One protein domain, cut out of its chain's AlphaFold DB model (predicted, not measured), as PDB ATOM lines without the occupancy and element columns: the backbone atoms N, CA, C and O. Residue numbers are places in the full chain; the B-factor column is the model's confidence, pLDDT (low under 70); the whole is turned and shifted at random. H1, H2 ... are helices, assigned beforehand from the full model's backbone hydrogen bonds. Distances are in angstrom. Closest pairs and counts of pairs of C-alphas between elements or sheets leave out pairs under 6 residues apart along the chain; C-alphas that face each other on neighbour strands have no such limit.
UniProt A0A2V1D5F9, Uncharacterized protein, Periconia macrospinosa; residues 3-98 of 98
ATOM      1  N   SER A   3     122.032 139.521 170.464       69.31
ATOM      2  CA  SER A   3     123.406 139.936 170.186       69.31
ATOM      3  C   SER A   3     124.449 139.501 171.228       69.31
ATOM      4  O   SER A   3     125.513 139.048 170.819       69.31
ATOM      5  N   TYR A   4     124.188 139.575 172.543       75.06
ATOM      6  CA  TYR A   4     125.211 139.207 173.548       75.06
ATOM      7  C   TYR A   4     125.540 137.707 173.505       75.06
ATOM      8  O   TYR A   4     126.695 137.318 173.681       75.06
ATOM      9  N   ALA A   5     124.528 136.866 173.258       71.19
ATOM     10  CA  ALA A   5     124.681 135.417 173.225       71.19
ATOM     11  C   ALA A   5     125.508 135.003 172.008       71.19
ATOM     12  O   ALA A   5     126.444 134.218 172.136       71.19
ATOM     13  N   LEU A   6     125.222 135.604 170.847       73.94
ATOM     14  CA  LEU A   6     125.980 135.380 169.618       73.94
ATOM     15  C   LEU A   6     127.453 135.756 169.792       73.94
ATOM     16  O   LEU A   6     128.323 134.964 169.436       73.94
ATOM     17  N   THR A   7     127.748 136.906 170.405       83.94
ATOM     18  CA  THR A   7     129.134 137.312 170.683       83.94
ATOM     19  C   THR A   7     129.868 136.275 171.532       83.94
ATOM     20  O   THR A   7     130.988 135.891 171.199       83.94
ATOM     21  N   HIS A   8     129.231 135.764 172.589       79.69
ATOM     22  CA  HIS A   8     129.814 134.729 173.445       79.69
ATOM     23  C   HIS A   8     130.149 133.443 172.671       79.69
ATOM     24  O   HIS A   8     131.217 132.857 172.869       79.69
ATOM     25  N   LEU A   9     129.258 133.028 171.767       81.69
ATOM     26  CA  LEU A   9     129.444 131.845 170.928       81.69
ATOM     27  C   LEU A   9     130.611 132.030 169.949       81.69
ATOM     28  O   LEU A   9     131.498 131.177 169.895       81.69
ATOM     29  N   PHE A  10     130.655 133.152 169.223       82.94
ATOM     30  CA  PHE A  10     131.719 133.431 168.252       82.94
ATOM     31  C   PHE A  10     133.097 133.557 168.907       82.94
ATOM     32  O   PHE A  10     134.079 133.052 168.360       82.94
ATOM     33  N   VAL A  11     133.179 134.173 170.091       88.19
ATOM     34  CA  VAL A  11     134.437 134.282 170.843       88.19
ATOM     35  C   VAL A  11     134.946 132.897 171.245       88.19
ATOM     36  O   VAL A  11     136.091 132.560 170.934       88.19
ATOM     37  N   LYS A  12     134.105 132.056 171.867       82.31
ATOM     38  CA  LYS A  12     134.511 130.701 172.283       82.31
ATOM     39  C   LYS A  12     134.864 129.811 171.080       82.31
ATOM     40  O   LYS A  12     135.833 129.052 171.154       82.31
ATOM     41  N   LEU A  13     134.146 129.939 169.958       85.19
ATOM     42  CA  LEU A  13     134.475 129.247 168.702       85.19
ATOM     43  C   LEU A  13     135.841 129.668 168.152       85.19
ATOM     44  O   LEU A  13     136.657 128.806 167.836       85.19
ATOM     45  N   SER A  14     136.114 130.973 168.074       89.19
ATOM     46  CA  SER A  14     137.387 131.494 167.558       89.19
ATOM     47  C   SER A  14     138.580 131.004 168.380       89.19
ATOM     48  O   SER A  14     139.559 130.512 167.817       89.19
ATOM     49  N   ILE A  15     138.472 131.057 169.712       86.75
ATOM     50  CA  ILE A  15     139.520 130.567 170.618       86.75
ATOM     51  C   ILE A  15     139.734 129.060 170.421       86.75
ATOM     52  O   ILE A  15     140.871 128.614 170.288       86.75
ATOM     53  N   SER A  16     138.654 128.279 170.331       83.56
ATOM     54  CA  SER A  16     138.739 126.821 170.158       83.56
ATOM     55  C   SER A  16     139.386 126.427 168.825       83.56
ATOM     56  O   SER A  16     140.201 125.505 168.783       83.56
ATOM     57  N   LEU A  17     139.078 127.147 167.740       84.75
ATOM     58  CA  LEU A  17     139.697 126.934 166.427       84.75
ATOM     59  C   LEU A  17     141.193 127.277 166.431       84.75
ATOM     60  O   LEU A  17     141.999 126.543 165.855       84.75
ATOM     61  N   GLN A  18     141.582 128.360 167.110       87.12
ATOM     62  CA  GLN A  18     142.994 128.717 167.287       87.12
ATOM     63  C   GLN A  18     143.743 127.646 168.096       87.12
ATOM     64  O   GLN A  18     144.850 127.252 167.721       87.12
ATOM     65  N   TYR A  19     143.117 127.117 169.150       83.06
ATOM     66  CA  TYR A  19     143.690 126.055 169.980       83.06
ATOM     67  C   TYR A  19     143.854 124.734 169.213       83.06
ATOM     68  O   TYR A  19     144.868 124.047 169.358       83.06
ATOM     69  N   LEU A  20     142.914 124.412 168.319       84.06
ATOM     70  CA  LEU A  20     142.998 123.237 167.449       84.06
ATOM     71  C   LEU A  20     144.173 123.327 166.463       84.06
ATOM     72  O   LEU A  20     144.786 122.307 166.147       84.06
ATOM     73  N   ARG A  21     144.521 124.540 166.008       83.88
ATOM     74  CA  ARG A  21     145.684 124.772 165.137       83.88
ATOM     75  C   ARG A  21     147.010 124.574 165.875       83.88
ATOM     76  O   ARG A  21     147.937 124.023 165.291       83.88
ATOM     77  N   ILE A  22     147.111 125.049 167.118       86.69
ATOM     78  CA  ILE A  22     148.367 125.012 167.886       86.69
ATOM     79  C   ILE A  22     148.610 123.654 168.559       86.69
ATOM     80  O   ILE A  22     149.750 123.283 168.830       86.69
ATOM     81  N   SER A  23     147.545 122.888 168.793       76.75
ATOM     82  CA  SER A  23     147.614 121.578 169.433       76.75
ATOM     83  C   SER A  23     148.299 120.544 168.540       76.75
ATOM     84  O   SER A  23     147.748 120.094 167.534       76.75
ATOM     85  N   VAL A  24     149.493 120.106 168.937       76.06
ATOM     86  CA  VAL A  24     150.232 119.022 168.260       76.06
ATOM     87  C   VAL A  24     149.765 117.640 168.753       76.06
ATOM     88  O   VAL A  24     149.702 116.686 167.977       76.06
ATOM     89  N   MET A  25     149.357 117.538 170.022       81.62
ATOM     90  CA  MET A  25     148.940 116.294 170.685       81.62
ATOM     91  C   MET A  25     147.520 115.862 170.276       81.62
ATOM     92  O   MET A  25     146.608 116.684 170.184       81.62
ATOM     93  N   ARG A  26     147.296 114.552 170.079       79.44
ATOM     94  CA  ARG A  26     145.972 114.005 169.700       79.44
ATOM     95  C   ARG A  26     144.896 114.230 170.771       79.44
ATOM     96  O   ARG A  26     143.739 114.433 170.422       79.44
ATOM     97  N   PHE A  27     145.282 114.232 172.047       76.19
ATOM     98  CA  PHE A  27     144.367 114.453 173.171       76.19
ATOM     99  C   PHE A  27     143.850 115.893 173.231       76.19
ATOM    100  O   PHE A  27     142.647 116.105 173.337       76.19
ATOM    101  N   GLU A  28     144.735 116.878 173.057       78.75
ATOM    102  CA  GLU A  28     144.348 118.295 173.009       78.75
ATOM    103  C   GLU A  28     143.380 118.554 171.835       78.75
ATOM    104  O   GLU A  28     142.393 119.273 171.977       78.75
ATOM    105  N   LYS A  29     143.580 117.879 170.691       81.69
ATOM    106  CA  LYS A  29     142.651 117.952 169.549       81.69
ATOM    107  C   LYS A  29     141.271 117.380 169.870       81.69
ATOM    108  O   LYS A  29     140.275 118.001 169.502       81.69
ATOM    109  N   LEU A  30     141.199 116.225 170.542       82.88
ATOM    110  CA  LEU A  30     139.923 115.636 170.964       82.88
ATOM    111  C   LEU A  30     139.153 116.614 171.859       82.88
ATOM    112  O   LEU A  30     137.958 116.820 171.655       82.88
ATOM    113  N   LEU A  31     139.850 117.276 172.784       79.00
ATOM    114  CA  LEU A  31     139.247 118.259 173.677       79.00
ATOM    115  C   LEU A  31     138.700 119.472 172.917       79.00
ATOM    116  O   LEU A  31     137.552 119.860 173.132       79.00
ATOM    117  N   CYS A  32     139.459 120.023 171.965       83.62
ATOM    118  CA  CYS A  32     138.958 121.095 171.104       83.62
ATOM    119  C   CYS A  32     137.696 120.681 170.334       83.62
ATOM    120  O   CYS A  32     136.756 121.469 170.247       83.62
ATOM    121  N   TYR A  33     137.635 119.452 169.815       84.62
ATOM    122  CA  TYR A  33     136.438 118.951 169.136       84.62
ATOM    123  C   TYR A  33     135.229 118.841 170.071       84.62
ATOM    124  O   TYR A  33     134.134 119.262 169.690       84.62
ATOM    125  N   VAL A  34     135.417 118.339 171.297       84.62
ATOM    126  CA  VAL A  34     134.345 118.276 172.308       84.62
ATOM    127  C   VAL A  34     133.823 119.679 172.617       84.62
ATOM    128  O   VAL A  34     132.612 119.903 172.580       84.62
ATOM    129  N   LEU A  35     134.716 120.650 172.821       83.38
ATOM    130  CA  LEU A  35     134.333 122.039 173.084       83.38
ATOM    131  C   LEU A  35     133.557 122.665 171.931       83.38
ATOM    132  O   LEU A  35     132.491 123.241 172.155       83.38
ATOM    133  N   ILE A  36     134.041 122.503 170.701       86.00
ATOM    134  CA  ILE A  36     133.354 122.997 169.505       86.00
ATOM    135  C   ILE A  36     131.957 122.374 169.401       86.00
ATOM    136  O   ILE A  36     130.984 123.100 169.199       86.00
ATOM    137  N   SER A  37     131.836 121.055 169.591       88.12
ATOM    138  CA  SER A  37     130.549 120.352 169.493       88.12
ATOM    139  C   SER A  37     129.518 120.891 170.485       88.12
ATOM    140  O   SER A  37     128.361 121.122 170.136       88.12
ATOM    141  N   PHE A  38     129.952 121.184 171.707       85.62
ATOM    142  CA  PHE A  38     129.062 121.652 172.751       85.62
ATOM    143  C   PHE A  38     128.696 123.128 172.561       85.62
ATOM    144  O   PHE A  38     127.536 123.488 172.744       85.62
ATOM    145  N   ILE A  39     129.627 123.978 172.106       84.62
ATOM    146  CA  ILE A  39     129.304 125.367 171.731       84.62
ATOM    147  C   ILE A  39     128.226 125.378 170.635       84.62
ATOM    148  O   ILE A  39     127.265 126.149 170.713       84.62
ATOM    149  N   VAL A  40     128.335 124.491 169.642       86.06
ATOM    150  CA  VAL A  40     127.329 124.346 168.578       86.06
ATOM    151  C   VAL A  40     125.984 123.876 169.141       86.06
ATOM    152  O   VAL A  40     124.961 124.493 168.847       86.06
ATOM    153  N   LEU A  41     125.966 122.849 169.999       87.31
ATOM    154  CA  LEU A  41     124.739 122.369 170.652       87.31
ATOM    155  C   LEU A  41     124.048 123.472 171.462       87.31
ATOM    156  O   LEU A  41     122.828 123.647 171.376       87.31
ATOM    157  N   GLN A  42     124.826 124.259 172.203       82.94
ATOM    158  CA  GLN A  42     124.300 125.376 172.975       82.94
ATOM    159  C   GLN A  42     123.683 126.440 172.059       82.94
ATOM    160  O   GLN A  42     122.584 126.922 172.332       82.94
ATOM    161  N   SER A  43     124.343 126.746 170.938       81.31
ATOM    162  CA  SER A  43     123.848 127.676 169.913       81.31
ATOM    163  C   SER A  43     122.502 127.232 169.341       81.31
ATOM    164  O   SER A  43     121.560 128.021 169.292       81.31
ATOM    165  N   ILE A  44     122.391 125.957 168.955       85.12
ATOM    166  CA  ILE A  44     121.154 125.378 168.415       85.12
ATOM    167  C   ILE A  44     120.039 125.464 169.455       85.12
ATOM    168  O   ILE A  44     118.934 125.894 169.135       85.12
ATOM    169  N   THR A  45     120.343 125.129 170.709       84.12
ATOM    170  CA  THR A  45     119.380 125.201 171.814       84.12
ATOM    171  C   THR A  45     118.856 126.623 171.995       84.12
ATOM    172  O   THR A  45     117.649 126.821 172.102       84.12
ATOM    173  N   TYR A  46     119.731 127.631 171.957       79.00
ATOM    174  CA  TYR A  46     119.318 129.033 172.016       79.00
ATOM    175  C   TYR A  46     118.469 129.457 170.818       79.00
ATOM    176  O   TYR A  46     117.494 130.180 171.009       79.00
ATOM    177  N   CYS A  47     118.798 129.005 169.606       80.44
ATOM    178  CA  CYS A  47     117.975 129.268 168.427       80.44
ATOM    179  C   CYS A  47     116.574 128.670 168.595       80.44
ATOM    180  O   CYS A  47     115.589 129.385 168.435       80.44
ATOM    181  N   VAL A  48     116.476 127.395 168.979       81.38
ATOM    182  CA  VAL A  48     115.188 126.720 169.208       81.38
ATOM    183  C   VAL A  48     114.391 127.440 170.290       81.38
ATOM    184  O   VAL A  48     113.230 127.764 170.069       81.38
ATOM    185  N   LEU A  49     115.027 127.776 171.414       77.62
ATOM    186  CA  LEU A  49     114.384 128.511 172.499       77.62
ATOM    187  C   LEU A  49     113.915 129.896 172.062       77.62
ATOM    188  O   LEU A  49     112.843 130.308 172.487       77.62
ATOM    189  N   ALA A  50     114.664 130.589 171.200       73.06
ATOM    190  CA  ALA A  50     114.249 131.866 170.627       73.06
ATOM    191  C   ALA A  50     112.990 131.725 169.754       73.06
ATOM    192  O   ALA A  50     112.130 132.604 169.784       73.06
ATOM    193  N   PHE A  51     112.843 130.616 169.024       72.25
ATOM    194  CA  PHE A  51     111.617 130.320 168.275       72.25
ATOM    195  C   PHE A  51     110.460 129.885 169.184       72.25
ATOM    196  O   PHE A  51     109.312 130.229 168.911       72.25
ATOM    197  N   THR A  52     110.742 129.180 170.281       71.75
ATOM    198  CA  THR A  52     109.734 128.663 171.223       71.75
ATOM    199  C   THR A  52     109.574 129.518 172.483       71.75
ATOM    200  O   THR A  52     109.115 129.012 173.507       71.75
ATOM    201  N   LEU A  53     109.948 130.805 172.444       69.88
ATOM    202  CA  LEU A  53     109.821 131.727 173.587       69.88
ATOM    203  C   LEU A  53     108.387 131.755 174.134       69.88
ATOM    204  O   LEU A  53     108.196 131.824 175.349       69.88
ATOM    205  N   CYS A  54     107.396 131.643 173.248       72.56
ATOM    206  CA  CYS A  54     105.999 131.425 173.590       72.56
ATOM    207  C   CYS A  54     105.401 130.331 172.701       72.56
ATOM    208  O   CYS A  54     105.585 130.333 171.484       72.56
ATOM    209  N   THR A  55     104.654 129.414 173.308       66.94
ATOM    210  CA  THR A  55     103.789 128.468 172.597       66.94
ATOM    211  C   THR A  55     102.335 128.873 172.841       66.94
ATOM    212  O   THR A  55     101.916 128.861 174.007       66.94
ATOM    213  N   PRO A  56     101.547 129.225 171.806       60.78
ATOM    214  CA  PRO A  56     101.875 129.287 170.370       60.78
ATOM    215  C   PRO A  56     102.706 130.525 169.969       60.78
ATOM    216  O   PRO A  56     102.633 131.561 170.625       60.78
ATOM    217  N   PHE A  57     103.446 130.433 168.853       63.62
ATOM    218  CA  PHE A  57     104.264 131.531 168.302       63.62
ATOM    219  C   PHE A  57     103.442 132.809 168.051       63.62
ATOM    220  O   PHE A  57     103.932 133.913 168.267       63.62
ATOM    221  N   GLU A  58     102.162 132.676 167.686       61.97
ATOM    222  CA  GLU A  58     101.248 133.807 167.456       61.97
ATOM    223  C   GLU A  58     101.016 134.678 168.702       61.97
ATOM    224  O   GLU A  58     100.750 135.879 168.591       61.97
ATOM    225  N   ALA A  59     101.196 134.114 169.902       59.81
ATOM    226  CA  ALA A  59     101.093 134.863 171.151       59.81
ATOM    227  C   ALA A  59     102.248 135.862 171.356       59.81
ATOM    228  O   ALA A  59     102.126 136.765 172.184       59.81
ATOM    229  N   MET A  60     103.348 135.749 170.593       61.25
ATOM    230  CA  MET A  60     104.421 136.756 170.601       61.25
ATOM    231  C   MET A  60     103.916 138.129 170.136       61.25
ATOM    232  O   MET A  60     104.361 139.146 170.668       61.25
ATOM    233  N   TRP A  61     102.974 138.165 169.185       64.88
ATOM    234  CA  TRP A  61     102.395 139.410 168.662       64.88
ATOM    235  C   TRP A  61     100.999 139.713 169.223       64.88
ATOM    236  O   TRP A  61     100.677 140.883 169.420       64.88
ATOM    237  N   ASN A  62     100.197 138.695 169.560       59.34
ATOM    238  CA  ASN A  62      98.868 138.869 170.151       59.34
ATOM    239  C   ASN A  62      98.853 138.506 171.645       59.34
ATOM    240  O   ASN A  62      98.559 137.378 172.037       59.34
ATOM    241  N   ARG A  63      99.094 139.510 172.500       57.50
ATOM    242  CA  ARG A  63      99.091 139.388 173.976       57.50
ATOM    243  C   ARG A  63      97.734 139.018 174.596       57.50
ATOM    244  O   ARG A  63      97.658 138.830 175.805       57.50
ATOM    245  N   HIS A  64      96.666 138.957 173.801       58.28
ATOM    246  CA  HIS A  64      95.293 138.752 174.274       58.28
ATOM    247  C   HIS A  64      94.742 137.343 174.005       58.28
ATOM    248  O   HIS A  64      93.540 137.129 174.123       58.28
ATOM    249  N   MET A  65      95.595 136.372 173.649       56.44
ATOM    250  CA  MET A  65      95.174 134.973 173.534       56.44
ATOM    251  C   MET A  65      95.240 134.259 174.899       56.44
ATOM    252  O   MET A  65      96.336 134.091 175.448       56.44
ATOM    253  N   PRO A  66      94.103 133.811 175.466       51.09
ATOM    254  CA  PRO A  66      94.086 133.056 176.713       51.09
ATOM    255  C   PRO A  66      94.669 131.653 176.480       51.09
ATOM    256  O   PRO A  66      94.135 130.874 175.698       51.09
ATOM    257  N   GLY A  67      95.781 131.335 177.149       62.06
ATOM    258  CA  GLY A  67      96.464 130.035 177.038       62.06
ATOM    259  C   GLY A  67      97.923 130.099 176.576       62.06
ATOM    260  O   GLY A  67      98.584 129.063 176.526       62.06
ATOM    261  N   ALA A  68      98.451 131.291 176.281       60.22
ATOM    262  CA  ALA A  68      99.858 131.467 175.933       60.22
ATOM    263  C   ALA A  68     100.779 131.078 177.104       60.22
ATOM    264  O   ALA A  68     100.799 131.736 178.147       60.22
ATOM    265  N   LYS A  69     101.567 130.011 176.928       67.12
ATOM    266  CA  LYS A  69     102.655 129.654 177.846       67.12
ATOM    267  C   LYS A  69     103.956 130.196 177.275       67.12
ATOM    268  O   LYS A  69     104.453 129.693 176.270       67.12
ATOM    269  N   CYS A  70     104.490 131.232 177.913       74.62
ATOM    270  CA  CYS A  70     105.805 131.769 177.593       74.62
ATOM    271  C   CYS A  70     106.848 131.236 178.574       74.62
ATOM    272  O   CYS A  70     106.600 131.135 179.778       74.62
ATOM    273  N   ILE A  71     108.019 130.888 178.049       72.19
ATOM    274  CA  ILE A  71     109.160 130.450 178.847       72.19
ATOM    275  C   ILE A  71     109.744 131.652 179.586       72.19
ATOM    276  O   ILE A  71     109.916 132.738 179.032       72.19
ATOM    277  N   ASN A  72     110.071 131.449 180.863       74.31
ATOM    278  CA  ASN A  72     110.698 132.482 181.669       74.31
ATOM    279  C   ASN A  72     112.146 132.704 181.201       74.31
ATOM    280  O   ASN A  72     113.009 131.835 181.347       74.31
ATOM    281  N   ILE A  73     112.406 133.896 180.669       76.19
ATOM    282  CA  ILE A  73     113.718 134.329 180.177       76.19
ATOM    283  C   ILE A  73     114.827 134.202 181.230       76.19
ATOM    284  O   ILE A  73     115.970 133.913 180.876       76.19
ATOM    285  N   THR A  74     114.497 134.362 182.514       77.38
ATOM    286  CA  THR A  74     115.459 134.249 183.615       77.38
ATOM    287  C   THR A  74     115.955 132.817 183.742       77.38
ATOM    288  O   THR A  74     117.156 132.592 183.844       77.38
ATOM    289  N   VAL A  75     115.049 131.838 183.642       76.62
ATOM    290  CA  VAL A  75     115.397 130.412 183.726       76.62
ATOM    291  C   VAL A  75     116.285 130.011 182.551       76.62
ATOM    292  O   VAL A  75     117.306 129.360 182.753       76.62
ATOM    293  N   MET A  76     115.955 130.463 181.338       76.69
ATOM    294  CA  MET A  76     116.783 130.221 180.151       76.69
ATOM    295  C   MET A  76     118.219 130.725 180.344       76.69
ATOM    296  O   MET A  76     119.183 130.034 180.011       76.69
ATOM    297  N   TYR A  77     118.366 131.932 180.886       77.12
ATOM    298  CA  TYR A  77     119.674 132.516 181.150       77.12
ATOM    299  C   TYR A  77     120.442 131.776 182.238       77.12
ATOM    300  O   TYR A  77     121.619 131.475 182.044       77.12
ATOM    301  N   SER A  78     119.789 131.460 183.359       82.62
ATOM    302  CA  SER A  78     120.409 130.732 184.466       82.62
ATOM    303  C   SER A  78     120.928 129.369 184.015       82.62
ATOM    304  O   SER A  78     122.071 129.032 184.302       82.62
ATOM    305  N   VAL A  79     120.143 128.622 183.235       82.69
ATOM    306  CA  VAL A  79     120.565 127.318 182.700       82.69
ATOM    307  C   VAL A  79     121.768 127.466 181.768       82.69
ATOM    308  O   VAL A  79     122.734 126.715 181.892       82.69
ATOM    309  N   GLY A  80     121.757 128.457 180.873       82.56
ATOM    310  CA  GLY A  80     122.890 128.710 179.982       82.56
ATOM    311  C   GLY A  80     124.175 129.110 180.712       82.56
ATOM    312  O   GLY A  80     125.264 128.668 180.335       82.56
ATOM    313  N   LEU A  81     124.055 129.895 181.786       83.75
ATOM    314  CA  LEU A  81     125.173 130.243 182.667       83.75
ATOM    315  C   LEU A  81     125.730 129.000 183.368       83.75
ATOM    316  O   LEU A  81     126.938 128.776 183.330       83.75
ATOM    317  N   CYS A  82     124.863 128.162 183.941       86.69
ATOM    318  CA  CYS A  82     125.270 126.916 184.590       86.69
ATOM    319  C   CYS A  82     125.987 125.967 183.620       86.69
ATOM    320  O   CYS A  82     127.030 125.422 183.971       86.69
ATOM    321  N   LEU A  83     125.468 125.802 182.399       83.81
ATOM    322  CA  LEU A  83     126.090 124.958 181.372       83.81
ATOM    323  C   LEU A  83     127.463 125.490 180.960       83.81
ATOM    324  O   LEU A  83     128.412 124.718 180.861       83.81
ATOM    325  N   THR A  84     127.584 126.806 180.782       82.19
ATOM    326  CA  THR A  84     128.865 127.435 180.437       82.19
ATOM    327  C   THR A  84     129.904 127.191 181.533       82.19
ATOM    328  O   THR A  84     130.988 126.702 181.237       82.19
ATOM    329  N   ILE A  85     129.542 127.439 182.797       87.00
ATOM    330  CA  ILE A  85     130.416 127.204 183.956       87.00
ATOM    331  C   ILE A  85     130.820 125.727 184.045       87.00
ATOM    332  O   ILE A  85     131.992 125.418 184.252       87.00
ATOM    333  N   ALA A  86     129.875 124.804 183.851       87.06
ATOM    334  CA  ALA A  86     130.153 123.371 183.876       87.06
ATOM    335  C   ALA A  86     131.168 122.954 182.799       87.06
ATOM    336  O   ALA A  86     132.040 122.131 183.074       87.06
ATOM    337  N   MET A  87     131.107 123.542 181.598       79.31
ATOM    338  CA  MET A  87     132.127 123.303 180.572       79.31
ATOM    339  C   MET A  87     133.495 123.823 180.986       79.31
ATOM    340  O   MET A  87     134.486 123.122 180.797       79.31
ATOM    341  N   ASP A  88     133.560 125.038 181.533       82.12
ATOM    342  CA  ASP A  88     134.824 125.628 181.971       82.12
ATOM    343  C   ASP A  88     135.473 124.735 183.056       82.12
ATOM    344  O   ASP A  88     136.667 124.435 182.985       82.12
ATOM    345  N   PHE A  89     134.676 124.180 183.977       85.38
ATOM    346  CA  PHE A  89     135.143 123.169 184.935       85.38
ATOM    347  C   PHE A  89     135.557 121.850 184.283       85.38
ATOM    348  O   PHE A  89     136.567 121.284 184.690       85.38
ATOM    349  N   ALA A  90     134.825 121.353 183.284       80.31
ATOM    350  CA  ALA A  90     135.180 120.118 182.587       80.31
ATOM    351  C   ALA A  90     136.553 120.223 181.898       80.31
ATOM    352  O   ALA A  90     137.334 119.273 181.940       80.31
ATOM    353  N   ILE A  91     136.881 121.391 181.332       76.25
ATOM    354  CA  ILE A  91     138.206 121.670 180.754       76.25
ATOM    355  C   ILE A  91     139.285 121.646 181.839       76.25
ATOM    356  O   ILE A  91     140.329 121.019 181.654       76.25
ATOM    357  N   LEU A  92     139.037 122.315 182.971       80.38
ATOM    358  CA  LEU A  92     139.983 122.375 184.091       80.38
ATOM    359  C   LEU A  92     140.237 120.994 184.701       80.38
ATOM    360  O   LEU A  92     141.387 120.628 184.930       80.38
ATOM    361  N   LEU A  93     139.179 120.213 184.926       79.19
ATOM    362  CA  LEU A  93     139.269 118.849 185.445       79.19
ATOM    363  C   LEU A  93     140.039 117.942 184.491       79.19
ATOM    364  O   LEU A  93     140.895 117.186 184.937       79.19
ATOM    365  N   PHE A  94     139.778 118.044 183.188       68.38
ATOM    366  CA  PHE A  94     140.503 117.257 182.198       68.38
ATOM    367  C   PHE A  94     142.000 117.589 182.187       68.38
ATOM    368  O   PHE A  94     142.816 116.674 182.188       68.38
ATOM    369  N   ARG A  95     142.364 118.880 182.246       68.50
ATOM    370  CA  ARG A  95     143.764 119.334 182.342       68.50
ATOM    371  C   ARG A  95     144.440 118.932 183.661       68.50
ATOM    372  O   ARG A  95     145.658 118.885 183.712       68.50
ATOM    373  N   TYR A  96     143.679 118.704 184.730       70.69
ATOM    374  CA  TYR A  96     144.221 118.282 186.026       70.69
ATOM    375  C   TYR A  96     144.486 116.772 186.100       70.69
ATOM    376  O   TYR A  96     145.382 116.336 186.818       70.69
ATOM    377  N   LEU A  97     143.696 115.967 185.386       68.19
ATOM    378  CA  LEU A  97     143.727 114.506 185.488       68.19
ATOM    379  C   LEU A  97     144.737 113.834 184.537       68.19
ATOM    380  O   LEU A  97     145.009 112.646 184.705       68.19
ATOM    381  N   PHE A  98     145.280 114.574 183.564       51.75
ATOM    382  CA  PHE A  98     146.220 114.113 182.533       51.75
ATOM    383  C   PHE A  98     147.280 115.174 182.230       51.75
ATOM    384  O   PHE A  98     148.426 114.769 181.933       51.75
TER     385      PHE A  98
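Overview. This is residues 3 to 98 of the 98 residues of an uncharacterized protein of Periconia macrospinosa (UniProt A0A2V1D5F9). A long helical hairpin, H1 and H2, has a third long helix, H4, running lengthwise beside H2, with loose contact between H4 and the hairpin. At the end away from the turn between H1 and H2, the short H3 and the loop of residues 61 to 72 make a small head that lengthens the rod. The printed part has 96 residues with four named helices in the order H1, H2, H3, H4 and no named strand; the class is all helix. The whole is loose, with a radius of gyration of the C-alphas of 17.6 A and spans of 58 by 23 by 18 A.

Along the chain. H2, the longest helix, holds residues 26 to 51 and measures 38.1 A from first to last C-alpha, starting at C-alpha 26 (145.972, 114.005, 169.700). H1, residues 3 to 22, measures 29.2 A and starts at C-alpha 3 (123.406, 139.936, 170.186). H4, residues 73 to 97, measures 36.4 A and ends at C-alpha 97 (143.727, 114.506, 185.488). H3 is residues 57 to 60.

Arrangement. H1 and H2 touch and form a helical hairpin, opposite ways at a shallow tilt of 15 degrees; their closest C-alphas, of Leu 20 and Lys 29, are 5.7 A apart. H2 and H4 only just touch, with 3 pairs of C-alphas within 8 A, through residues 31 to 42 of H2 and 80 to 91 of H4; the closest C-alphas, of Gln 42 and Gly 80, are 7.9 A apart. They run opposite ways at a shallow tilt of 4 degrees. H3 is close to H2 but not clearly touching; their closest C-alphas, of Phe 51 and Phe 57, are 7.5 A apart. H1 is apart from H3 and H4, and H3 is apart from H4. Residues 54 to 55 pair with residues 69 to 70, antiparallel. In H1, H2 and H4 every O i to N i+4 pair is within hydrogen-bond range; H3 is too short for such a pair.

Size, cuts and confidence. The two C-alphas farthest apart, of Val 24 and His 64, are 58.7 A apart. The printed part has no cut. The links H1 to H2 and H2 to H3 are tight; H3 to H4 is long. Mean pLDDT of the printed part is 76.9, and 21 residues are under 70, among them residues 55 to 69.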